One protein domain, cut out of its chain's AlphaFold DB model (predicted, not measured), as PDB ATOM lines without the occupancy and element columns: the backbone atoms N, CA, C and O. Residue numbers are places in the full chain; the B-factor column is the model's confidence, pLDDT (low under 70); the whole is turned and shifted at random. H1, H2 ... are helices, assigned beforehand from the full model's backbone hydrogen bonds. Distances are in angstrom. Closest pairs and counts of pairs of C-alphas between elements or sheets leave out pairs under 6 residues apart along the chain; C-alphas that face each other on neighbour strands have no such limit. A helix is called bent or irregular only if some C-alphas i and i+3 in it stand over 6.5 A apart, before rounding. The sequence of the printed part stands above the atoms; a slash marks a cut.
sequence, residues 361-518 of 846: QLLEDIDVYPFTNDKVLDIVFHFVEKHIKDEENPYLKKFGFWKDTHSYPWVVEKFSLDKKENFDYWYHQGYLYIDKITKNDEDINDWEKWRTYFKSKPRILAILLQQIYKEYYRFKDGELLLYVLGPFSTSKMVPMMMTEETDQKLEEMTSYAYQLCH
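Overview. This is residues 361 to 518 of the 846 residues of the protein "Molecular chaperone DnaJ" of Streptococcus sp. HMSC34B10 (UniProt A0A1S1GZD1). Two helical lobes are set end to end along the longest axis and joined by H5, a bent helix that runs nearly straight from one into the other. The first lobe is the hairpin of H2 and H3, with short H1 at one side, H4 across one end of H3 and H5a crossing H3 steeply; in the second, H5b, H7, H9 and H8 make a loose ring of roughly aligned helices, with H10 packed along H8 and H9. The printed part has 158 residues with ten named helices, H1 to H10 in order along the chain, and no named strand; the class is all helix. The whole is compact, with a radius of gyration of the C-alphas of 16.4 A, yet elongated, spanning 52 by 33 by 30 A.

Along the chain. H1, residues 361 to 364, begins at C-alpha 361, (-9.831, -13.735, 30.241). H2 is residues 374 to 387, 20.2 A from first to last C-alpha, and H3 is residues 394 to 406, 18.7 A. H4, residues 409 to 415, comes next. H5, residues 420 to 439, was assigned as one helix by its hydrogen bonds but is bent: C-alphas 429 and 432 are 6.6 A apart. Its arms are H5a, residues 420 to 429, 13.8 A, and H5b, residues 432 to 439, 10.6 A. H6 is residues 441 to 444 and H7 is residues 447 to 456, 14.5 A. H8, residues 461 to 474, 20.0 A, begins at C-alpha 461, (15.911, 3.636, 39.016); it is irregular, with C-alphas 470 and 473 8.1 A apart. H9 is residues 478 to 485, 10.4 A. H10, residues 500 to 517, 25.7 A, ends at C-alpha 517, (37.183, -3.671, 30.076).

Arrangement. H1 is close to H3 but not clearly touching, the closest C-alphas being those of Glu 364 and Tyr 395, 6.2 A apart. H2 and H3 touch as a helical hairpin at a shallow tilt of 24 degrees, opposite ways, closest at the C-alphas of Leu 377 and Lys 403, 6.4 A. H3, with residues 405 to 406 alone, and H4 only just touch, with 3 pairs of C-alphas within 8 A, and only at the corner; the closest are those of Thr 405 and Val 412, 6.6 A. H3 is close to H8 but not clearly touching: the C-alphas of Asp 404 and Ile 463, their closest, are 7.1 A apart. H5a and H5b are near each other, at a shallow tilt of 25 degrees. H5b and H6 only just touch, with 3 pairs within 8 A, and only at the corner, closest at the C-alphas of Thr 438 and Ile 444, 4.9 A. H5b touches H8 at a shallow tilt of 21 degrees, the same way, closest at the C-alphas of Thr 438 and Glu 471, 6.3 A. H7 is close to H9 but not clearly touching, closest at the C-alphas of Trp 447 and Leu 480, 6.7 A. H8 with residues 469 to 473 alone touches H10 with residues 505 to 512 alone, at a steep tilt of 38 degrees, closest at the C-alphas of Tyr 472 and Met 509, 6.7 A. H9 and H10 touch as a helical hairpin at a shallow tilt of 24 degrees, opposite ways, closest at the C-alphas of Gly 478 and Ala 513, 4.4 A. H2 is apart from H8 and H10, for instance. Every O i to N i+4 pair is within hydrogen-bond range in H2, H3, H4, H5a, H5b, H7, H9 and H10, against 7 of 10 in H8, while H1 and H6 are too short for such a pair.

Size, cuts and confidence. The two C-alphas farthest apart, those of Leu 362 and His 518, are 52.5 A apart. The printed part has no cut. The link from H9 to H10, residues 486 to 499, is long. The mean pLDDT of the printed part is 83.0; it is under 70 at residues 410 to 411, 489 and 491 to 498.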
ATOM      1  N   GLN A 361      -9.417 -14.612  31.337       84.75
ATOM      2  CA  GLN A 361      -9.831 -13.735  30.241       84.75
ATOM      3  C   GLN A 361     -10.489 -12.449  30.762       84.75
ATOM      4  O   GLN A 361     -10.164 -11.358  30.304       84.75
ATOM      5  N   LEU A 362     -11.356 -12.560  31.772       84.31
ATOM      6  CA  LEU A 362     -11.988 -11.399  32.400       84.31
ATOM      7  C   LEU A 362     -10.986 -10.503  33.143       84.31
ATOM      8  O   LEU A 362     -11.137  -9.285  33.142       84.31
ATOM      9  N   LEU A 363      -9.963 -11.087  33.773       85.06
ATOM     10  CA  LEU A 363      -8.876 -10.320  34.385       85.06
ATOM     11  C   LEU A 363      -8.063  -9.563  33.327       85.06
ATOM     12  O   LEU A 363      -7.762  -8.397  33.546       85.06
ATOM     13  N   GLU A 364      -7.755 -10.180  32.179       84.31
ATOM     14  CA  GLU A 364      -7.079  -9.502  31.059       84.31
ATOM     15  C   GLU A 364      -7.902  -8.326  30.490       84.31
ATOM     16  O   GLU A 364      -7.321  -7.344  30.018       84.31
ATOM     17  N   ASP A 365      -9.236  -8.390  30.582       81.50
ATOM     18  CA  ASP A 365     -10.163  -7.323  30.169       81.50
ATOM     19  C   ASP A 365     -10.279  -6.163  31.190       81.50
ATOM     20  O   ASP A 365     -10.809  -5.089  30.858       81.50
ATOM     21  N   ILE A 366      -9.803  -6.360  32.426       82.31
ATOM     22  CA  ILE A 366      -9.732  -5.348  33.494       82.31
ATOM     23  C   ILE A 366      -8.355  -4.687  33.468       82.31
ATOM     24  O   ILE A 366      -7.334  -5.368  33.475       82.31
ATOM     25  N   ASP A 367      -8.289  -3.352  33.478       79.00
ATOM     26  CA  ASP A 367      -6.992  -2.670  33.585       79.00
ATOM     27  C   ASP A 367      -6.318  -2.947  34.947       79.00
ATOM     28  O   ASP A 367      -6.955  -3.371  35.899       79.00
ATOM     29  N   VAL A 368      -5.017  -2.701  35.088       83.00
ATOM     30  CA  VAL A 368      -4.270  -3.053  36.316       83.00
ATOM     31  C   VAL A 368      -4.475  -2.057  37.469       83.00
ATOM     32  O   VAL A 368      -4.203  -2.368  38.624       83.00
ATOM     33  N   TYR A 369      -4.978  -0.860  37.172       78.31
ATOM     34  CA  TYR A 369      -5.163   0.242  38.128       78.31
ATOM     35  C   TYR A 369      -6.154   0.024  39.277       78.31
ATOM     36  O   TYR A 369      -5.918   0.596  40.342       78.31
ATOM     37  N   PRO A 370      -7.252  -0.744  39.123       77.12
ATOM     38  CA  PRO A 370      -8.173  -1.013  40.225       77.12
ATOM     39  C   PRO A 370      -7.485  -1.741  41.390       77.12
ATOM     40  O   PRO A 370      -7.870  -1.588  42.549       77.12
ATOM     41  N   PHE A 371      -6.405  -2.480  41.116       82.56
ATOM     42  CA  PHE A 371      -5.639  -3.193  42.130       82.56
ATOM     43  C   PHE A 371      -4.663  -2.251  42.848       82.56
ATOM     44  O   PHE A 371      -3.527  -2.077  42.421       82.56
ATOM     45  N   THR A 372      -5.089  -1.644  43.955       75.56
ATOM     46  CA  THR A 372      -4.247  -0.714  44.739       75.56
ATOM     47  C   THR A 372      -3.689  -1.314  46.031       75.56
ATOM     48  O   THR A 372      -2.695  -0.818  46.561       75.56
ATOM     49  N   ASN A 373      -4.298  -2.386  46.541       81.94
ATOM     50  CA  ASN A 373      -3.869  -3.058  47.766       81.94
ATOM     51  C   ASN A 373      -2.743  -4.072  47.484       81.94
ATOM     52  O   ASN A 373      -2.928  -4.994  46.689       81.94
ATOM     53  N   ASP A 374      -1.614  -3.957  48.190       80.00
ATOM     54  CA  ASP A 374      -0.415  -4.786  47.972       80.00
ATOM     55  C   ASP A 374      -0.678  -6.301  48.090       80.00
ATOM     56  O   ASP A 374      -0.163  -7.090  47.299       80.00
ATOM     57  N   LYS A 375      -1.516  -6.735  49.043       84.44
ATOM     58  CA  LYS A 375      -1.817  -8.166  49.237       84.44
ATOM     59  C   LYS A 375      -2.726  -8.708  48.140       84.44
ATOM     60  O   LYS A 375      -2.554  -9.846  47.713       84.44
ATOM     61  N   VAL A 376      -3.692  -7.906  47.692       85.62
ATOM     62  CA  VAL A 376      -4.556  -8.261  46.557       85.62
ATOM     63  C   VAL A 376      -3.722  -8.357  45.284       85.62
ATOM     64  O   VAL A 376      -3.823  -9.355  44.575       85.62
ATOM     65  N   LEU A 377      -2.849  -7.373  45.045       86.69
ATOM     66  CA  LEU A 377      -1.890  -7.384  43.941       86.69
ATOM     67  C   LEU A 377      -1.061  -8.669  43.939       86.69
ATOM     68  O   LEU A 377      -0.913  -9.289  42.891       86.69
ATOM     69  N   ASP A 378      -0.555  -9.103  45.095       85.56
ATOM     70  CA  ASP A 378       0.223 -10.337  45.203       85.56
ATOM     71  C   ASP A 378      -0.574 -11.593  44.832       85.56
ATOM     72  O   ASP A 378      -0.079 -12.422  44.064       85.56
ATOM     73  N   ILE A 379      -1.796 -11.737  45.352       88.88
ATOM     74  CA  ILE A 379      -2.617 -12.938  45.140       88.88
ATOM     75  C   ILE A 379      -3.128 -12.997  43.694       88.88
ATOM     76  O   ILE A 379      -3.013 -14.043  43.051       88.88
ATOM     77  N   VAL A 380      -3.640 -11.883  43.161       87.94
ATOM     78  CA  VAL A 380      -4.124 -11.804  41.772       87.94
ATOM     79  C   VAL A 380      -2.965 -12.000  40.798       87.94
ATOM     80  O   VAL A 380      -3.079 -12.804  39.875       87.94
ATOM     81  N   PHE A 381      -1.815 -11.356  41.030       87.62
ATOM     82  CA  PHE A 381      -0.636 -11.554  40.185       87.62
ATOM     83  C   PHE A 381      -0.175 -13.013  40.189       87.62
ATOM     84  O   PHE A 381       0.117 -13.554  39.128       87.62
ATOM     85  N   HIS A 382      -0.155 -13.679  41.351       88.00
ATOM     86  CA  HIS A 382       0.220 -15.092  41.431       88.00
ATOM     87  C   HIS A 382      -0.750 -15.997  40.658       88.00
ATOM     88  O   HIS A 382      -0.320 -16.936  39.988       88.00
ATOM     89  N   PHE A 383      -2.054 -15.706  40.714       88.62
ATOM     90  CA  PHE A 383      -3.045 -16.403  39.898       88.62
ATOM     91  C   PHE A 383      -2.772 -16.198  38.401       88.62
ATOM     92  O   PHE A 383      -2.693 -17.174  37.661       88.62
ATOM     93  N   VAL A 384      -2.575 -14.958  37.954       86.75
ATOM     94  CA  VAL A 384      -2.323 -14.634  36.539       86.75
ATOM     95  C   VAL A 384      -1.020 -15.279  36.042       86.75
ATOM     96  O   VAL A 384      -1.019 -15.945  35.008       86.75
ATOM     97  N   GLU A 385       0.071 -15.171  36.805       86.31
ATOM     98  CA  GLU A 385       1.382 -15.763  36.498       86.31
ATOM     99  C   GLU A 385       1.320 -17.295  36.384       86.31
ATOM    100  O   GLU A 385       1.965 -17.889  35.522       86.31
ATOM    101  N   LYS A 386       0.510 -17.956  37.218       87.38
ATOM    102  CA  LYS A 386       0.334 -19.414  37.177       87.38
ATOM    103  C   LYS A 386      -0.368 -19.889  35.896       87.38
ATOM    104  O   LYS A 386      -0.089 -20.999  35.433       87.38
ATOM    105  N   HIS A 387      -1.286 -19.092  35.346       83.31
ATOM    106  CA  HIS A 387      -2.135 -19.500  34.219       83.31
ATOM    107  C   HIS A 387      -1.645 -18.976  32.858       83.31
ATOM    108  O   HIS A 387      -1.856 -19.645  31.843       83.31
ATOM    109  N   ILE A 388      -0.929 -17.848  32.816       83.56
ATOM    110  CA  ILE A 388      -0.285 -17.336  31.601       83.56
ATOM    111  C   ILE A 388       1.081 -18.004  31.423       83.56
ATOM    112  O   ILE A 388       2.015 -17.772  32.181       83.56
ATOM    113  N   LYS A 389       1.223 -18.822  30.374       73.81
ATOM    114  CA  LYS A 389       2.492 -19.510  30.054       73.81
ATOM    115  C   LYS A 389       3.469 -18.670  29.229       73.81
ATOM    116  O   LYS A 389       4.622 -19.065  29.085       73.81
ATOM    117  N   ASP A 390       2.998 -17.572  28.644       78.50
ATOM    118  CA  ASP A 390       3.806 -16.675  27.822       78.50
ATOM    119  C   ASP A 390       4.281 -15.475  28.652       78.50
ATOM    120  O   ASP A 390       3.505 -14.569  28.953       78.50
ATOM    121  N   GLU A 391       5.570 -15.450  28.998       71.00
ATOM    122  CA  GLU A 391       6.201 -14.314  29.687       71.00
ATOM    123  C   GLU A 391       6.146 -13.013  28.857       71.00
ATOM    124  O   GLU A 391       6.334 -11.915  29.390       71.00
ATOM    125  N   GLU A 392       5.889 -13.101  27.545       76.06
ATOM    126  CA  GLU A 392       5.716 -11.935  26.682       76.06
ATOM    127  C   GLU A 392       4.295 -11.366  26.665       76.06
ATOM    128  O   GLU A 392       4.103 -10.299  26.070       76.06
ATOM    129  N   ASN A 393       3.338 -11.996  27.356       85.62
ATOM    130  CA  ASN A 393       1.960 -11.522  27.420       85.62
ATOM    131  C   ASN A 393       1.914 -10.036  27.872       85.62
ATOM    132  O   ASN A 393       2.462  -9.683  28.929       85.62
ATOM    133  N   PRO A 394       1.281  -9.138  27.084       85.12
ATOM    134  CA  PRO A 394       1.238  -7.705  27.382       85.12
ATOM    135  C   PRO A 394       0.615  -7.376  28.742       85.12
ATOM    136  O   PRO A 394       1.105  -6.482  29.437       85.12
ATOM    137  N   TYR A 395      -0.431  -8.109  29.127       85.94
ATOM    138  CA  TYR A 395      -1.133  -7.928  30.391       85.94
ATOM    139  C   TYR A 395      -0.246  -8.320  31.572       85.94
ATOM    140  O   TYR A 395      -0.018  -7.496  32.457       85.94
ATOM    141  N   LEU A 396       0.369  -9.509  31.529       86.19
ATOM    142  CA  LEU A 396       1.298  -9.970  32.568       86.19
ATOM    143  C   LEU A 396       2.450  -8.973  32.780       86.19
ATOM    144  O   LEU A 396       2.810  -8.664  33.916       86.19
ATOM    145  N   LYS A 397       2.991  -8.396  31.696       86.50
ATOM    146  CA  LYS A 397       4.020  -7.347  31.782       86.50
ATOM    147  C   LYS A 397       3.514  -6.051  32.404       86.50
ATOM    148  O   LYS A 397       4.249  -5.433  33.173       86.50
ATOM    149  N   LYS A 398       2.315  -5.596  32.024       88.50
ATOM    150  CA  LYS A 398       1.714  -4.368  32.569       88.50
ATOM    151  C   LYS A 398       1.417  -4.535  34.060       88.50
ATOM    152  O   LYS A 398       1.775  -3.661  34.846       88.50
ATOM    153  N   PHE A 399       0.870  -5.686  34.445       88.12
ATOM    154  CA  PHE A 399       0.584  -6.041  35.834       88.12
ATOM    155  C   PHE A 399       1.872  -6.147  36.650       88.12
ATOM    156  O   PHE A 399       1.978  -5.534  37.708       88.12
ATOM    157  N   GLY A 400       2.887  -6.847  36.135       87.00
ATOM    158  CA  GLY A 400       4.190  -6.956  36.794       87.00
ATOM    159  C   GLY A 400       4.821  -5.589  37.057       87.00
ATOM    160  O   GLY A 400       5.245  -5.316  38.176       87.00
ATOM    161  N   PHE A 401       4.789  -4.684  36.073       86.69
ATOM    162  CA  PHE A 401       5.276  -3.317  36.265       86.69
ATOM    163  C   PHE A 401       4.471  -2.550  37.328       86.69
ATOM    164  O   PHE A 401       5.067  -1.869  38.159       86.69
ATOM    165  N   TRP A 402       3.141  -2.682  37.352       87.62
ATOM    166  CA  TRP A 402       2.300  -2.059  38.382       87.62
ATOM    167  C   TRP A 402       2.619  -2.575  39.790       87.62
ATOM    168  O   TRP A 402       2.893  -1.787  40.698       87.62
ATOM    169  N   LYS A 403       2.738  -3.894  39.945       86.25
ATOM    170  CA  LYS A 403       3.181  -4.537  41.186       86.25
ATOM    171  C   LYS A 403       4.565  -4.047  41.638       86.25
ATOM    172  O   LYS A 403       4.760  -3.701  42.807       86.25
ATOM    173  N   ASP A 404       5.519  -3.955  40.712       81.38
ATOM    174  CA  ASP A 404       6.865  -3.454  41.002       81.38
ATOM    175  C   ASP A 404       6.837  -1.991  41.466       81.38
ATOM    176  O   ASP A 404       7.604  -1.611  42.350       81.38
ATOM    177  N   THR A 405       5.950  -1.152  40.914       80.81
ATOM    178  CA  THR A 405       5.811   0.246  41.356       80.81
ATOM    179  C   THR A 405       5.246   0.371  42.770       80.81
ATOM    180  O   THR A 405       5.750   1.189  43.542       80.81
ATOM    181  N   HIS A 406       4.290  -0.484  43.147       79.06
ATOM    182  CA  HIS A 406       3.710  -0.532  44.495       79.06
ATOM    183  C   HIS A 406       4.712  -0.969  45.570       79.06
ATOM    184  O   HIS A 406       4.675  -0.474  46.695       79.06
ATOM    185  N   SER A 407       5.716  -1.769  45.195       74.06
ATOM    186  CA  SER A 407       6.852  -2.088  46.076       74.06
ATOM    187  C   SER A 407       7.669  -0.849  46.494       74.06
ATOM    188  O   SER A 407       8.464  -0.917  47.436       74.06
ATOM    189  N   TYR A 408       7.479   0.299  45.826       72.56
ATOM    190  CA  TYR A 408       8.120   1.573  46.153       72.56
ATOM    191  C   TYR A 408       7.088   2.714  46.291       72.56
ATOM    192  O   TYR A 408       7.031   3.588  45.423       72.56
ATOM    193  N   PRO A 409       6.341   2.806  47.412       70.25
ATOM    194  CA  PRO A 409       5.247   3.777  47.575       70.25
ATOM    195  C   PRO A 409       5.649   5.244  47.345       70.25
ATOM    196  O   PRO A 409       4.892   6.032  46.785       70.25
ATOM    197  N   TRP A 410       6.888   5.613  47.695       68.12
ATOM    198  CA  TRP A 410       7.411   6.964  47.457       68.12
ATOM    199  C   TRP A 410       7.514   7.321  45.960       68.12
ATOM    200  O   TRP A 410       7.470   8.498  45.609       68.12
ATOM    201  N   VAL A 411       7.693   6.329  45.076       69.00
ATOM    202  CA  VAL A 411       7.739   6.510  43.614       69.00
ATOM    203  C   VAL A 411       6.341   6.816  43.094       69.00
ATOM    204  O   VAL A 411       6.194   7.719  42.270       69.00
ATOM    205  N   VAL A 412       5.338   6.096  43.605       71.81
ATOM    206  CA  VAL A 412       3.927   6.297  43.265       71.81
ATOM    207  C   VAL A 412       3.508   7.721  43.619       71.81
ATOM    208  O   VAL A 412       3.015   8.428  42.747       71.81
ATOM    209  N   GLU A 413       3.823   8.187  44.832       75.19
ATOM    210  CA  GLU A 413       3.513   9.553  45.277       75.19
ATOM    211  C   GLU A 413       4.290  10.615  44.474       75.19
ATOM    212  O   GLU A 413       3.702  11.561  43.950       75.19
ATOM    213  N   LYS A 414       5.614  10.451  44.309       71.75
ATOM    214  CA  LYS A 414       6.475  11.445  43.639       71.75
ATOM    215  C   LYS A 414       6.103  11.683  42.176       71.75
ATOM    216  O   LYS A 414       6.279  12.797  41.682       71.75
ATOM    217  N   PHE A 415       5.687  10.639  41.464       74.06
ATOM    218  CA  PHE A 415       5.356  10.719  40.039       74.06
ATOM    219  C   PHE A 415       3.851  10.651  39.766       74.06
ATOM    220  O   PHE A 415       3.464  10.628  38.598       74.06
ATOM    221  N   SER A 416       3.030  10.629  40.820       78.44
ATOM    222  CA  SER A 416       1.580  10.433  40.754       78.44
ATOM    223  C   SER A 416       1.206   9.289  39.802       78.44
ATOM    224  O   SER A 416       0.476   9.499  38.828       78.44
ATOM    225  N   LEU A 417       1.805   8.108  40.017       78.25
ATOM    226  CA  LEU A 417       1.572   6.914  39.182       78.25
ATOM    227  C   LEU A 417       0.179   6.306  39.393       78.25
ATOM    228  O   LEU A 417      -0.264   5.519  38.569       78.25
ATOM    229  N   ASP A 418      -0.517   6.710  40.451       72.38
ATOM    230  CA  ASP A 418      -1.944   6.475  40.674       72.38
ATOM    231  C   ASP A 418      -2.817   7.047  39.543       72.38
ATOM    232  O   ASP A 418      -3.903   6.540  39.264       72.38
ATOM    233  N   LYS A 419      -2.327   8.063  38.820       76.19
ATOM    234  CA  LYS A 419      -2.979   8.566  37.609       76.19
ATOM    235  C   LYS A 419      -2.614   7.702  36.404       76.19
ATOM    236  O   LYS A 419      -1.460   7.685  35.973       76.19
ATOM    237  N   LYS A 420      -3.630   7.095  35.784       79.31
ATOM    238  CA  LYS A 420      -3.490   6.243  34.588       79.31
ATOM    239  C   LYS A 420      -2.646   6.858  33.464       79.31
ATOM    240  O   LYS A 420      -1.751   6.205  32.948       79.31
ATOM    241  N   GLU A 421      -2.843   8.134  33.127       78.31
ATOM    242  CA  GLU A 421      -2.033   8.794  32.083       78.31
ATOM    243  C   GLU A 421      -0.537   8.820  32.412       78.31
ATOM    244  O   GLU A 421       0.304   8.594  31.539       78.31
ATOM    245  N   ASN A 422      -0.198   9.076  33.678       81.12
ATOM    246  CA  ASN A 422       1.186   9.093  34.119       81.12
ATOM    247  C   ASN A 422       1.760   7.682  34.049       81.12
ATOM    248  O   ASN A 422       2.788   7.484  33.405       81.12
ATOM    249  N   PHE A 423       1.108   6.691  34.655       85.69
ATOM    250  CA  PHE A 423       1.594   5.315  34.581       85.69
ATOM    251  C   PHE A 423       1.757   4.842  33.138       85.69
ATOM    252  O   PHE A 423       2.824   4.326  32.815       85.69
ATOM    253  N   ASP A 424       0.775   5.062  32.258       85.12
ATOM    254  CA  ASP A 424       0.863   4.646  30.856       85.12
ATOM    255  C   ASP A 424       2.059   5.335  30.168       85.12
ATOM    256  O   ASP A 424       2.832   4.687  29.454       85.12
ATOM    257  N   TYR A 425       2.306   6.620  30.447       84.75
ATOM    258  CA  TYR A 425       3.505   7.315  29.975       84.75
ATOM    259  C   TYR A 425       4.799   6.645  30.469       84.75
ATOM    260  O   TYR A 425       5.704   6.390  29.670       84.75
ATOM    261  N   TRP A 426       4.900   6.319  31.759       87.06
ATOM    262  CA  TRP A 426       6.075   5.667  32.350       87.06
ATOM    263  C   TRP A 426       6.271   4.229  31.847       87.06
ATOM    264  O   TRP A 426       7.399   3.832  31.536       87.06
ATOM    265  N   TYR A 427       5.187   3.474  31.703       88.75
ATOM    266  CA  TYR A 427       5.172   2.112  31.187       88.75
ATOM    267  C   TYR A 427       5.625   2.073  29.723       88.75
ATOM    268  O   TYR A 427       6.575   1.367  29.380       88.75
ATOM    269  N   HIS A 428       5.035   2.900  28.855       87.88
ATOM    270  CA  HIS A 428       5.365   2.898  27.430       87.88
ATOM    271  C   HIS A 428       6.705   3.576  27.117       87.88
ATOM    272  O   HIS A 428       7.497   3.049  26.334       87.88
ATOM    273  N   GLN A 429       6.987   4.744  27.704       85.56
ATOM    274  CA  GLN A 429       8.197   5.515  27.379       85.56
ATOM    275  C   GLN A 429       9.424   5.102  28.194       85.56
ATOM    276  O   GLN A 429      10.547   5.339  27.745       85.56
ATOM    277  N   GLY A 430       9.221   4.521  29.378       85.75
ATOM    278  CA  GLY A 430      10.282   4.057  30.266       85.75
ATOM    279  C   GLY A 430      10.479   2.547  30.179       85.75
ATOM    280  O   GLY A 430      11.498   2.092  29.660       85.75
ATOM    281  N   TYR A 431       9.507   1.782  30.683       88.62
ATOM    282  CA  TYR A 431       9.640   0.338  30.916       88.62
ATOM    283  C   TYR A 431       9.752  -0.484  29.623       88.62
ATOM    284  O   TYR A 431      10.740  -1.198  29.434       88.62
ATOM    285  N   LEU A 432       8.795  -0.343  28.697       89.12
ATOM    286  CA  LEU A 432       8.783  -1.084  27.426       89.12
ATOM    287  C   LEU A 432       9.919  -0.675  26.484       89.12
ATOM    288  O   LEU A 432      10.419  -1.490  25.711       89.12
ATOM    289  N   TYR A 433      10.349   0.586  26.547       88.50
ATOM    290  CA  TYR A 433      11.488   1.051  25.761       88.50
ATOM    291  C   TYR A 433      12.781   0.328  26.163       88.50
ATOM    292  O   TYR A 433      13.557  -0.066  25.292       88.50
ATOM    293  N   ILE A 434      12.992   0.112  27.467       88.44
ATOM    294  CA  ILE A 434      14.132  -0.661  27.967       88.44
ATOM    295  C   ILE A 434      13.992  -2.136  27.616       88.44
ATOM    296  O   ILE A 434      14.954  -2.678  27.086       88.44
ATOM    297  N   ASP A 435      12.811  -2.742  27.801       86.75
ATOM    298  CA  ASP A 435      12.553  -4.137  27.399       86.75
ATOM    299  C   ASP A 435      12.926  -4.368  25.922       86.75
ATOM    300  O   ASP A 435      13.589  -5.341  25.570       86.75
ATOM    301  N   LYS A 436      12.592  -3.408  25.050       88.75
ATOM    302  CA  LYS A 436      12.972  -3.437  23.634       88.75
ATOM    303  C   LYS A 436      14.486  -3.343  23.417       88.75
ATOM    304  O   LYS A 436      15.021  -4.094  22.605       88.75
ATOM    305  N   ILE A 437      15.169  -2.421  24.100       89.31
ATOM    306  CA  ILE A 437      16.624  -2.239  23.959       89.31
ATOM    307  C   ILE A 437      17.378  -3.465  24.467       89.31
ATOM    308  O   ILE A 437      18.307  -3.920  23.810       89.31
ATOM    309  N   THR A 438      17.001  -4.000  25.628       86.81
ATOM    310  CA  THR A 438      17.745  -5.084  26.274       86.81
ATOM    311  C   THR A 438      17.555  -6.425  25.573       86.81
ATOM    312  O   THR A 438      18.444  -7.266  25.640       86.81
ATOM    313  N   LYS A 439      16.443  -6.620  24.848       85.50
ATOM    314  CA  LYS A 439      16.168  -7.853  24.094       85.50
ATOM    315  C   LYS A 439      16.971  -8.018  22.807       85.50
ATOM    316  O   LYS A 439      17.131  -9.156  22.363       85.50
ATOM    317  N   ASN A 440      17.470  -6.943  22.201       88.19
ATOM    318  CA  ASN A 440      18.267  -7.015  20.975       88.19
ATOM    319  C   ASN A 440      19.761  -6.822  21.284       88.19
ATOM    320  O   ASN A 440      20.161  -5.818  21.868       88.19
ATOM    321  N   ASP A 441      20.592  -7.772  20.843       86.44
ATOM    322  CA  ASP A 441      22.051  -7.758  21.023       86.44
ATOM    323  C   ASP A 441      22.729  -6.520  20.417       86.44
ATOM    324  O   ASP A 441      23.753  -6.067  20.934       86.44
ATOM    325  N   GLU A 442      22.192  -5.989  19.317       89.00
ATOM    326  CA  GLU A 442      22.708  -4.770  18.688       89.00
ATOM    327  C   GLU A 442      22.313  -3.530  19.496       89.00
ATOM    328  O   GLU A 442      23.151  -2.675  19.779       89.00
ATOM    329  N   ASP A 443      21.056  -3.470  19.940       89.50
ATOM    330  CA  ASP A 443      20.488  -2.305  20.619       89.50
ATOM    331  C   ASP A 443      21.049  -2.122  22.028       89.50
ATOM    332  O   ASP A 443      21.350  -0.997  22.427       89.50
ATOM    333  N   ILE A 444      21.219  -3.216  22.779       90.62
ATOM    334  CA  ILE A 444      21.768  -3.168  24.138       90.62
ATOM    335  C   ILE A 444      23.214  -2.658  24.146       90.62
ATOM    336  O   ILE A 444      23.643  -2.033  25.118       90.62
ATOM    337  N   ASN A 445      23.942  -2.869  23.043       91.69
ATOM    338  CA  ASN A 445      25.323  -2.437  22.847       91.69
ATOM    339  C   ASN A 445      25.450  -1.086  22.109       91.69
ATOM    340  O   ASN A 445      26.561  -0.669  21.773       91.69
ATOM    341  N   ASP A 446      24.341  -0.374  21.883       92.25
ATOM    342  CA  ASP A 446      24.315   0.920  21.198       92.25
ATOM    343  C   ASP A 446      24.434   2.097  22.188       92.25
ATOM    344  O   ASP A 446      23.544   2.392  22.995       92.25
ATOM    345  N   TRP A 447      25.545   2.832  22.094       92.00
ATOM    346  CA  TRP A 447      25.816   4.021  22.905       92.00
ATOM    347  C   TRP A 447      24.781   5.145  22.738       92.00
ATOM    348  O   TRP A 447      24.503   5.871  23.701       92.00
ATOM    349  N   GLU A 448      24.248   5.354  21.536       92.06
ATOM    350  CA  GLU A 448      23.334   6.458  21.236       92.06
ATOM    351  C   GLU A 448      21.952   6.218  21.845       92.06
ATOM    352  O   GLU A 448      21.360   7.146  22.412       92.06
ATOM    353  N   LYS A 449      21.479   4.966  21.836       91.12
ATOM    354  CA  LYS A 449      20.211   4.570  22.473       91.12
ATOM    355  C   LYS A 449      20.243   4.810  23.980       91.12
ATOM    356  O   LYS A 449      19.364   5.495  24.510       91.12
ATOM    357  N   TRP A 450      21.305   4.375  24.660       90.94
ATOM    358  CA  TRP A 450      21.479   4.628  26.096       90.94
ATOM    359  C   TRP A 450      21.641   6.118  26.427       90.94
ATOM    360  O   TRP A 450      21.071   6.604  27.408       90.94
ATOM    361  N   ARG A 451      22.374   6.891  25.614       88.50
ATOM    362  CA  ARG A 451      22.478   8.354  25.797       88.50
ATOM    363  C   ARG A 451      21.137   9.055  25.627       88.50
ATOM    364  O   ARG A 451      20.826   9.953  26.408       88.50
ATOM    365  N   THR A 452      20.356   8.650  24.632       89.31
ATOM    366  CA  THR A 452      19.025   9.203  24.371       89.31
ATOM    367  C   THR A 452      18.087   8.894  25.531       89.31
ATOM    368  O   THR A 452      17.470   9.814  26.067       89.31
ATOM    369  N   TYR A 453      18.068   7.643  26.000       88.88
ATOM    370  CA  TYR A 453      17.279   7.227  27.157       88.88
ATOM    371  C   TYR A 453      17.559   8.090  28.394       88.88
ATOM    372  O   TYR A 453      16.659   8.741  28.925       88.88
ATOM    373  N   PHE A 454      18.825   8.187  28.816       84.81
ATOM    374  CA  PHE A 454      19.172   8.945  30.023       84.81
ATOM    375  C   PHE A 454      18.944  10.459  29.895       84.81
ATOM    376  O   PHE A 454      18.809  11.136  30.921       84.81
ATOM    377  N   LYS A 455      18.877  10.997  28.671       85.38
ATOM    378  CA  LYS A 455      18.655  12.426  28.414       85.38
ATOM    379  C   LYS A 455      17.176  12.816  28.405       85.38
ATOM    380  O   LYS A 455      16.863  13.894  28.901       85.38
ATOM    381  N   SER A 456      16.300  12.005  27.812       78.69
ATOM    382  CA  SER A 456      14.928  12.430  27.486       78.69
ATOM    383  C   SER A 456      13.814  11.491  27.942       78.69
ATOM    384  O   SER A 456      12.651  11.864  27.805       78.69
ATOM    385  N   LYS A 457      14.123  10.298  28.466       82.19
ATOM    386  CA  LYS A 457      13.105   9.310  28.849       82.19
ATOM    387  C   LYS A 457      12.892   9.235  30.367       82.19
ATOM    388  O   LYS A 457      13.847   9.431  31.134       82.19
ATOM    389  N   PRO A 458      11.653   8.945  30.808       82.00
ATOM    390  CA  PRO A 458      11.348   8.717  32.214       82.00
ATOM    391  C   PRO A 458      11.977   7.397  32.694       82.00
ATOM    392  O   PRO A 458      12.091   6.436  31.931       82.00
ATOM    393  N   ARG A 459      12.433   7.353  33.953       81.25
ATOM    394  CA  ARG A 459      13.128   6.183  34.524       81.25
ATOM    395  C   ARG A 459      12.910   6.022  36.024       81.25
ATOM    396  O   ARG A 459      13.145   6.953  36.796       81.25
ATOM    397  N   ILE A 460      12.447   4.847  36.432       80.19
ATOM    398  CA  ILE A 460      12.359   4.462  37.841       80.19
ATOM    399  C   ILE A 460      13.620   3.651  38.115       80.19
ATOM    400  O   ILE A 460      13.767   2.550  37.593       80.19
ATOM    401  N   LEU A 461      14.570   4.221  38.866       79.06
ATOM    402  CA  LEU A 461      15.911   3.636  39.016       79.06
ATOM    403  C   LEU A 461      15.873   2.206  39.571       79.06
ATOM    404  O   LEU A 461      16.636   1.368  39.107       79.06
ATOM    405  N   ALA A 462      14.980   1.915  40.517       76.44
ATOM    406  CA  ALA A 462      14.860   0.576  41.090       76.44
ATOM    407  C   ALA A 462      14.439  -0.471  40.040       76.44
ATOM    408  O   ALA A 462      15.080  -1.513  39.918       76.44
ATOM    409  N   ILE A 463      13.431  -0.153  39.222       81.19
ATOM    410  CA  ILE A 463      12.927  -1.037  38.160       81.19
ATOM    411  C   ILE A 463      13.961  -1.170  37.035       81.19
ATOM    412  O   ILE A 463      14.276  -2.274  36.596       81.19
ATOM    413  N   LEU A 464      14.571  -0.055  36.622       87.31
ATOM    414  CA  LEU A 464      15.612  -0.046  35.593       87.31
ATOM    415  C   LEU A 464      16.804  -0.939  35.979       87.31
ATOM    416  O   LEU A 464      17.325  -1.666  35.135       87.31
ATOM    417  N   LEU A 465      17.228  -0.905  37.249       87.06
ATOM    418  CA  LEU A 465      18.298  -1.767  37.752       87.06
ATOM    419  C   LEU A 465      17.945  -3.248  37.572       87.06
ATOM    420  O   LEU A 465      18.792  -4.022  37.132       87.06
ATOM    421  N   GLN A 466      16.710  -3.637  37.899       85.75
ATOM    422  CA  GLN A 466      16.253  -5.019  37.755       85.75
ATOM    423  C   GLN A 466      16.210  -5.456  36.286       85.75
ATOM    424  O   GLN A 466      16.680  -6.549  35.976       85.75
ATOM    425  N   GLN A 467      15.722  -4.603  35.377       88.06
ATOM    426  CA  GLN A 467      15.711  -4.897  33.938       88.06
ATOM    427  C   GLN A 467      17.131  -5.101  33.392       88.06
ATOM    428  O   GLN A 467      17.390  -6.069  32.683       88.06
ATOM    429  N   ILE A 468      18.079  -4.237  33.774       90.62
ATOM    430  CA  ILE A 468      19.482  -4.384  33.360       90.62
ATOM    431  C   ILE A 468      20.095  -5.648  33.968       90.62
ATOM    432  O   ILE A 468      20.804  -6.366  33.271       90.62
ATOM    433  N   TYR A 469      19.808  -5.960  35.235       91.31
ATOM    434  CA  TYR A 469      20.335  -7.157  35.897       91.31
ATOM    435  C   TYR A 469      19.856  -8.468  35.255       91.31
ATOM    436  O   TYR A 469      20.565  -9.467  35.322       91.31
ATOM    437  N   LYS A 470      18.694  -8.488  34.596       89.31
ATOM    438  CA  LYS A 470      18.253  -9.667  33.834       89.31
ATOM    439  C   LYS A 470      19.094  -9.904  32.577       89.31
ATOM    440  O   LYS A 470      19.315 -11.050  32.223       89.31
ATOM    441  N   GLU A 471      19.616  -8.850  31.946       92.00
ATOM    442  CA  GLU A 471      20.228  -8.921  30.607       92.00
ATOM    443  C   GLU A 471      21.707  -8.476  30.567       92.00
ATOM    444  O   GLU A 471      22.322  -8.421  29.500       92.00
ATOM    445  N   TYR A 472      22.325  -8.155  31.712       91.94
ATOM    446  CA  TYR A 472      23.658  -7.526  31.753       91.94
ATOM    447  C   TYR A 472      24.772  -8.360  31.097       91.94
ATOM    448  O   TYR A 472      25.763  -7.801  30.632       91.94
ATOM    449  N   TYR A 473      24.622  -9.686  31.037       91.75
ATOM    450  CA  TYR A 473      25.590 -10.599  30.418       91.75
ATOM    451  C   TYR A 473      25.641 -10.489  28.884       91.75
ATOM    452  O   TYR A 473      26.530 -11.064  28.257       91.75
ATOM    453  N   ARG A 474      24.696  -9.766  28.267       90.69
ATOM    454  CA  ARG A 474      24.641  -9.521  26.815       90.69
ATOM    455  C   ARG A 474      25.425  -8.281  26.386       90.69
ATOM    456  O   ARG A 474      25.646  -8.066  25.190       90.69
ATOM    457  N   PHE A 475      25.878  -7.471  27.345       91.81
ATOM    458  CA  PHE A 475      26.799  -6.378  27.062       91.81
ATOM    459  C   PHE A 475      28.150  -6.940  26.609       91.81
ATOM    460  O   PHE A 475      28.757  -7.771  27.276       91.81
ATOM    461  N   LYS A 476      28.634  -6.457  25.466       90.25
ATOM    462  CA  LYS A 476      29.947  -6.778  24.886       90.25
ATOM    463  C   LYS A 476      30.959  -5.667  25.164       90.25
ATOM    464  O   LYS A 476      32.156  -5.934  25.247       90.25
ATOM    465  N   ASP A 477      30.479  -4.436  25.335       88.50
ATOM    466  CA  ASP A 477      31.284  -3.275  25.708       88.50
ATOM    467  C   ASP A 477      31.184  -3.011  27.219       88.50
ATOM    468  O   ASP A 477      30.145  -2.606  27.749       88.50
ATOM    469  N   GLY A 478      32.297  -3.235  27.919       86.31
ATOM    470  CA  GLY A 478      32.393  -2.958  29.346       86.31
ATOM    471  C   GLY A 478      32.260  -1.470  29.674       86.31
ATOM    472  O   GLY A 478      31.638  -1.143  30.680       86.31
ATOM    473  N   GLU A 479      32.773  -0.557  28.843       87.50
ATOM    474  CA  GLU A 479      32.677   0.887  29.101       87.50
ATOM    475  C   GLU A 479      31.230   1.377  29.002       87.50
ATOM    476  O   GLU A 479      30.795   2.205  29.810       87.50
ATOM    477  N   LEU A 480      30.470   0.818  28.057       90.12
ATOM    478  CA  LEU A 480      29.042   1.073  27.929       90.12
ATOM    479  C   LEU A 480      28.280   0.581  29.161       90.12
ATOM    480  O   LEU A 480      27.494   1.338  29.731       90.12
ATOM    481  N   LEU A 481      28.538  -0.650  29.619       90.56
ATOM    482  CA  LEU A 481      27.892  -1.168  30.826       90.56
ATOM    483  C   LEU A 481      28.230  -0.300  32.049       90.56
ATOM    484  O   LEU A 481      27.344   0.044  32.824       90.56
ATOM    485  N   LEU A 482      29.480   0.150  32.200       87.25
ATOM    486  CA  LEU A 482      29.853   1.081  33.272       87.25
ATOM    487  C   LEU A 482      29.101   2.418  33.170       87.25
ATOM    488  O   LEU A 482      28.660   2.939  34.195       87.25
ATOM    489  N   TYR A 483      28.911   2.952  31.958       86.69
ATOM    490  CA  TYR A 483      28.101   4.150  31.722       86.69
ATOM    491  C   TYR A 483      26.643   3.945  32.151       86.69
ATOM    492  O   TYR A 483      26.099   4.777  32.879       86.69
ATOM    493  N   VAL A 484      26.037   2.818  31.763       88.00
ATOM    494  CA  VAL A 484      24.664   2.443  32.132       88.00
ATOM    495  C   VAL A 484      24.521   2.254  33.642       88.00
ATOM    496  O   VAL A 484      23.511   2.654  34.214       88.00
ATOM    497  N   LEU A 485      25.550   1.722  34.310       87.38
ATOM    498  CA  LEU A 485      25.565   1.541  35.763       87.38
ATOM    499  C   LEU A 485      25.865   2.829  36.554       87.38
ATOM    500  O   LEU A 485      25.744   2.854  37.785       87.38
ATOM    501  N   GLY A 486      26.294   3.894  35.873       79.38
ATOM    502  CA  GLY A 486      26.691   5.166  36.477       79.38
ATOM    503  C   GLY A 486      25.604   5.845  37.327       79.38
ATOM    504  O   GLY A 486      25.929   6.331  38.408       79.38
ATOM    505  N   PRO A 487      24.327   5.886  36.906       79.19
ATOM    506  CA  PRO A 487      23.254   6.527  37.670       79.19
ATOM    507  C   PRO A 487      22.851   5.802  38.958       79.19
ATOM    508  O   PRO A 487      22.264   6.431  39.838       79.19
ATOM    509  N   PHE A 488      23.134   4.503  39.091       79.69
ATOM    510  CA  PHE A 488      22.761   3.761  40.296       79.69
ATOM    511  C   PHE A 488      23.660   4.145  41.465       79.69
ATOM    512  O   PHE A 488      24.841   4.449  41.317       79.69
ATOM    513  N   SER A 489      23.113   4.122  42.666       69.19
ATOM    514  CA  SER A 489      23.859   4.389  43.894       69.19
ATOM    515  C   SER A 489      23.745   3.175  44.805       69.19
ATOM    516  O   SER A 489      22.903   2.322  44.560       69.19
ATOM    517  N   THR A 490      24.613   3.033  45.799       70.44
ATOM    518  CA  THR A 490      24.493   1.911  46.740       70.44
ATOM    519  C   THR A 490      23.441   2.208  47.813       70.44
ATOM    520  O   THR A 490      23.120   3.375  48.045       70.44
ATOM    521  N   SER A 491      22.953   1.203  48.538       65.38
ATOM    522  CA  SER A 491      22.091   1.364  49.720       65.38
ATOM    523  C   SER A 491      22.725   2.286  50.764       65.38
ATOM    524  O   SER A 491      22.051   3.103  51.389       65.38
ATOM    525  N   LYS A 492      24.060   2.277  50.873       62.34
ATOM    526  CA  LYS A 492      24.815   3.239  51.693       62.34
ATOM    527  C   LYS A 492      24.626   4.689  51.243       62.34
ATOM    528  O   LYS A 492      24.573   5.600  52.072       62.34
ATOM    529  N   MET A 493      24.506   4.915  49.936       54.56
ATOM    530  CA  MET A 493      24.267   6.235  49.360       54.56
ATOM    531  C   MET A 493      22.789   6.625  49.364       54.56
ATOM    532  O   MET A 493      22.456   7.762  49.696       54.56
ATOM    533  N   VAL A 494      21.881   5.720  49.018       59.66
ATOM    534  CA  VAL A 494      20.445   6.010  48.942       59.66
ATOM    535  C   VAL A 494      19.657   4.845  49.552       59.66
ATOM    536  O   VAL A 494      19.053   4.059  48.829       59.66
ATOM    537  N   PRO A 495      19.614   4.750  50.898       55.62
ATOM    538  CA  PRO A 495      18.951   3.646  51.597       55.62
ATOM    539  C   PRO A 495      17.432   3.660  51.404       55.62
ATOM    540  O   PRO A 495      16.780   2.651  51.614       55.62
ATOM    541  N   MET A 496      16.866   4.798  50.984       52.41
ATOM    542  CA  MET A 496      15.453   4.922  50.608       52.41
ATOM    543  C   MET A 496      15.134   4.308  49.233       52.41
ATOM    544  O   MET A 496      13.965   4.127  48.921       52.41
ATOM    545  N   MET A 497      16.141   4.025  48.395       56.38
ATOM    546  CA  MET A 497      15.946   3.517  47.026       56.38
ATOM    547  C   MET A 497      16.591   2.151  46.773       56.38
ATOM    548  O   MET A 497      16.246   1.512  45.787       56.38
ATOM    549  N   MET A 498      17.546   1.723  47.606       67.62
ATOM    550  CA  MET A 498      18.394   0.553  47.354       67.62
ATOM    551  C   MET A 498      18.531  -0.288  48.631       67.62
ATOM    552  O   MET A 498      18.744   0.257  49.716       67.62
ATOM    553  N   THR A 499      18.430  -1.609  48.494       75.56
ATOM    554  CA  THR A 499      18.605  -2.622  49.549       75.56
ATOM    555  C   THR A 499      19.985  -3.288  49.469       75.56
ATOM    556  O   THR A 499      20.713  -3.135  48.486       75.56
ATOM    557  N   GLU A 500      20.353  -4.074  50.483       78.44
ATOM    558  CA  GLU A 500      21.591  -4.871  50.460       78.44
ATOM    559  C   GLU A 500      21.630  -5.847  49.268       78.44
ATOM    560  O   GLU A 500      22.674  -6.036  48.645       78.44
ATOM    561  N   GLU A 501      20.474  -6.378  48.863       81.50
ATOM    562  CA  GLU A 501      20.348  -7.210  47.664       81.50
ATOM    563  C   GLU A 501      20.656  -6.418  46.381       81.50
ATOM    564  O   GLU A 501      21.390  -6.889  45.512       81.50
ATOM    565  N   THR A 502      20.151  -5.184  46.258       80.44
ATOM    566  CA  THR A 502      20.466  -4.336  45.093       80.44
ATOM    567  C   THR A 502      21.947  -3.958  45.028       80.44
ATOM    568  O   THR A 502      22.497  -3.853  43.931       80.44
ATOM    569  N   ASP A 503      22.613  -3.822  46.178       82.69
ATOM    570  CA  ASP A 503      24.057  -3.578  46.244       82.69
ATOM    571  C   ASP A 503      24.854  -4.772  45.733       82.69
ATOM    572  O   ASP A 503      25.813  -4.589  44.978       82.69
ATOM    573  N   GLN A 504      24.436  -5.985  46.097       86.69
ATOM    574  CA  GLN A 504      25.055  -7.207  45.600       86.69
ATOM    575  C   GLN A 504      24.920  -7.308  44.074       86.69
ATOM    576  O   GLN A 504      25.925  -7.480  43.382       86.69
ATOM    577  N   LYS A 505      23.707  -7.103  43.539       90.19
ATOM    578  CA  LYS A 505      23.450  -7.097  42.087       90.19
ATOM    579  C   LYS A 505      24.312  -6.058  41.364       90.19
ATOM    580  O   LYS A 505      24.910  -6.339  40.325       90.19
ATOM    581  N   LEU A 506      24.426  -4.855  41.929       88.38
ATOM    582  CA  LEU A 506      25.254  -3.787  41.370       88.38
ATOM    583  C   LEU A 506      26.754  -4.132  41.400       88.38
ATOM    584  O   LEU A 506      27.474  -3.811  40.448       88.38
ATOM    585  N   GLU A 507      27.240  -4.782  42.460       87.31
ATOM    586  CA  GLU A 507      28.630  -5.240  42.560       87.31
ATOM    587  C   GLU A 507      28.946  -6.344  41.541       87.31
ATOM    588  O   GLU A 507      29.999  -6.286  40.899       87.31
ATOM    589  N   GLU A 508      28.028  -7.288  41.330       90.25
ATOM    590  CA  GLU A 508      28.140  -8.340  40.313       90.25
ATOM    591  C   GLU A 508      28.255  -7.747  38.902       90.25
ATOM    592  O   GLU A 508      29.232  -8.017  38.195       90.25
ATOM    593  N   MET A 509      27.333  -6.855  38.523       91.81
ATOM    594  CA  MET A 509      27.358  -6.194  37.211       91.81
ATOM    595  C   MET A 509      28.616  -5.337  37.019       91.81
ATOM    596  O   MET A 509      29.223  -5.341  35.949       91.81
ATOM    597  N   THR A 510      29.064  -4.636  38.066       88.06
ATOM    598  CA  THR A 510      30.301  -3.836  38.018       88.06
ATOM    599  C   THR A 510      31.539  -4.726  37.860       88.06
ATOM    600  O   THR A 510      32.468  -4.377  37.130       88.06
ATOM    601  N   SER A 511      31.563  -5.885  38.526       88.06
ATOM    602  CA  SER A 511      32.631  -6.876  38.383       88.06
ATOM    603  C   SER A 511      32.682  -7.436  36.961       88.06
ATOM    604  O   SER A 511      33.769  -7.542  36.391       88.06
ATOM    605  N   TYR A 512      31.526  -7.747  36.371       89.69
ATOM    606  CA  TYR A 512      31.426  -8.203  34.985       89.69
ATOM    607  C   TYR A 512      31.907  -7.133  33.993       89.69
ATOM    608  O   TYR A 512      32.790  -7.392  33.173       89.69
ATOM    609  N   ALA A 513      31.441  -5.893  34.141       88.50
ATOM    610  CA  ALA A 513      31.878  -4.769  33.318       88.50
ATOM    611  C   ALA A 513      33.400  -4.527  33.402       88.50
ATOM    612  O   ALA A 513      34.055  -4.252  32.394       88.50
ATOM    613  N   TYR A 514      33.994  -4.693  34.590       85.81
ATOM    614  CA  TYR A 514      35.444  -4.608  34.782       85.81
ATOM    615  C   TYR A 514      36.198  -5.715  34.027       85.81
ATOM    616  O   TYR A 514      37.261  -5.456  33.464       85.81
ATOM    617  N   GLN A 515      35.664  -6.940  34.002       87.31
ATOM    618  CA  GLN A 515      36.258  -8.050  33.249       87.31
ATOM    619  C   GLN A 515      36.226  -7.784  31.740       87.31
ATOM    620  O   GLN A 515      37.242  -7.994  31.081       87.31
ATOM    621  N   LEU A 516      35.118  -7.245  31.218       87.44
ATOM    622  CA  LEU A 516      35.003  -6.838  29.812       87.44
ATOM    623  C   LEU A 516      36.002  -5.734  29.437       87.44
ATOM    624  O   LEU A 516      36.638  -5.811  28.391       87.44
ATOM    625  N   CYS A 517      36.195  -4.735  30.304       84.75
ATOM    626  CA  CYS A 517      37.183  -3.671  30.076       84.75
ATOM    627  C   CYS A 517      38.635  -4.176  30.146       84.75
ATOM    628  O   CYS A 517      39.549  -3.574  29.576       84.75
ATOM    629  N   HIS A 518      38.884  -5.255  30.896       82.56
ATOM    630  CA  HIS A 518      40.226  -5.754  31.192       82.56
ATOM    631  C   HIS A 518      40.355  -7.280  31.023       82.56
ATOM    632  O   HIS A 518      40.729  -7.974  31.980       82.56
TER     633      HIS A 518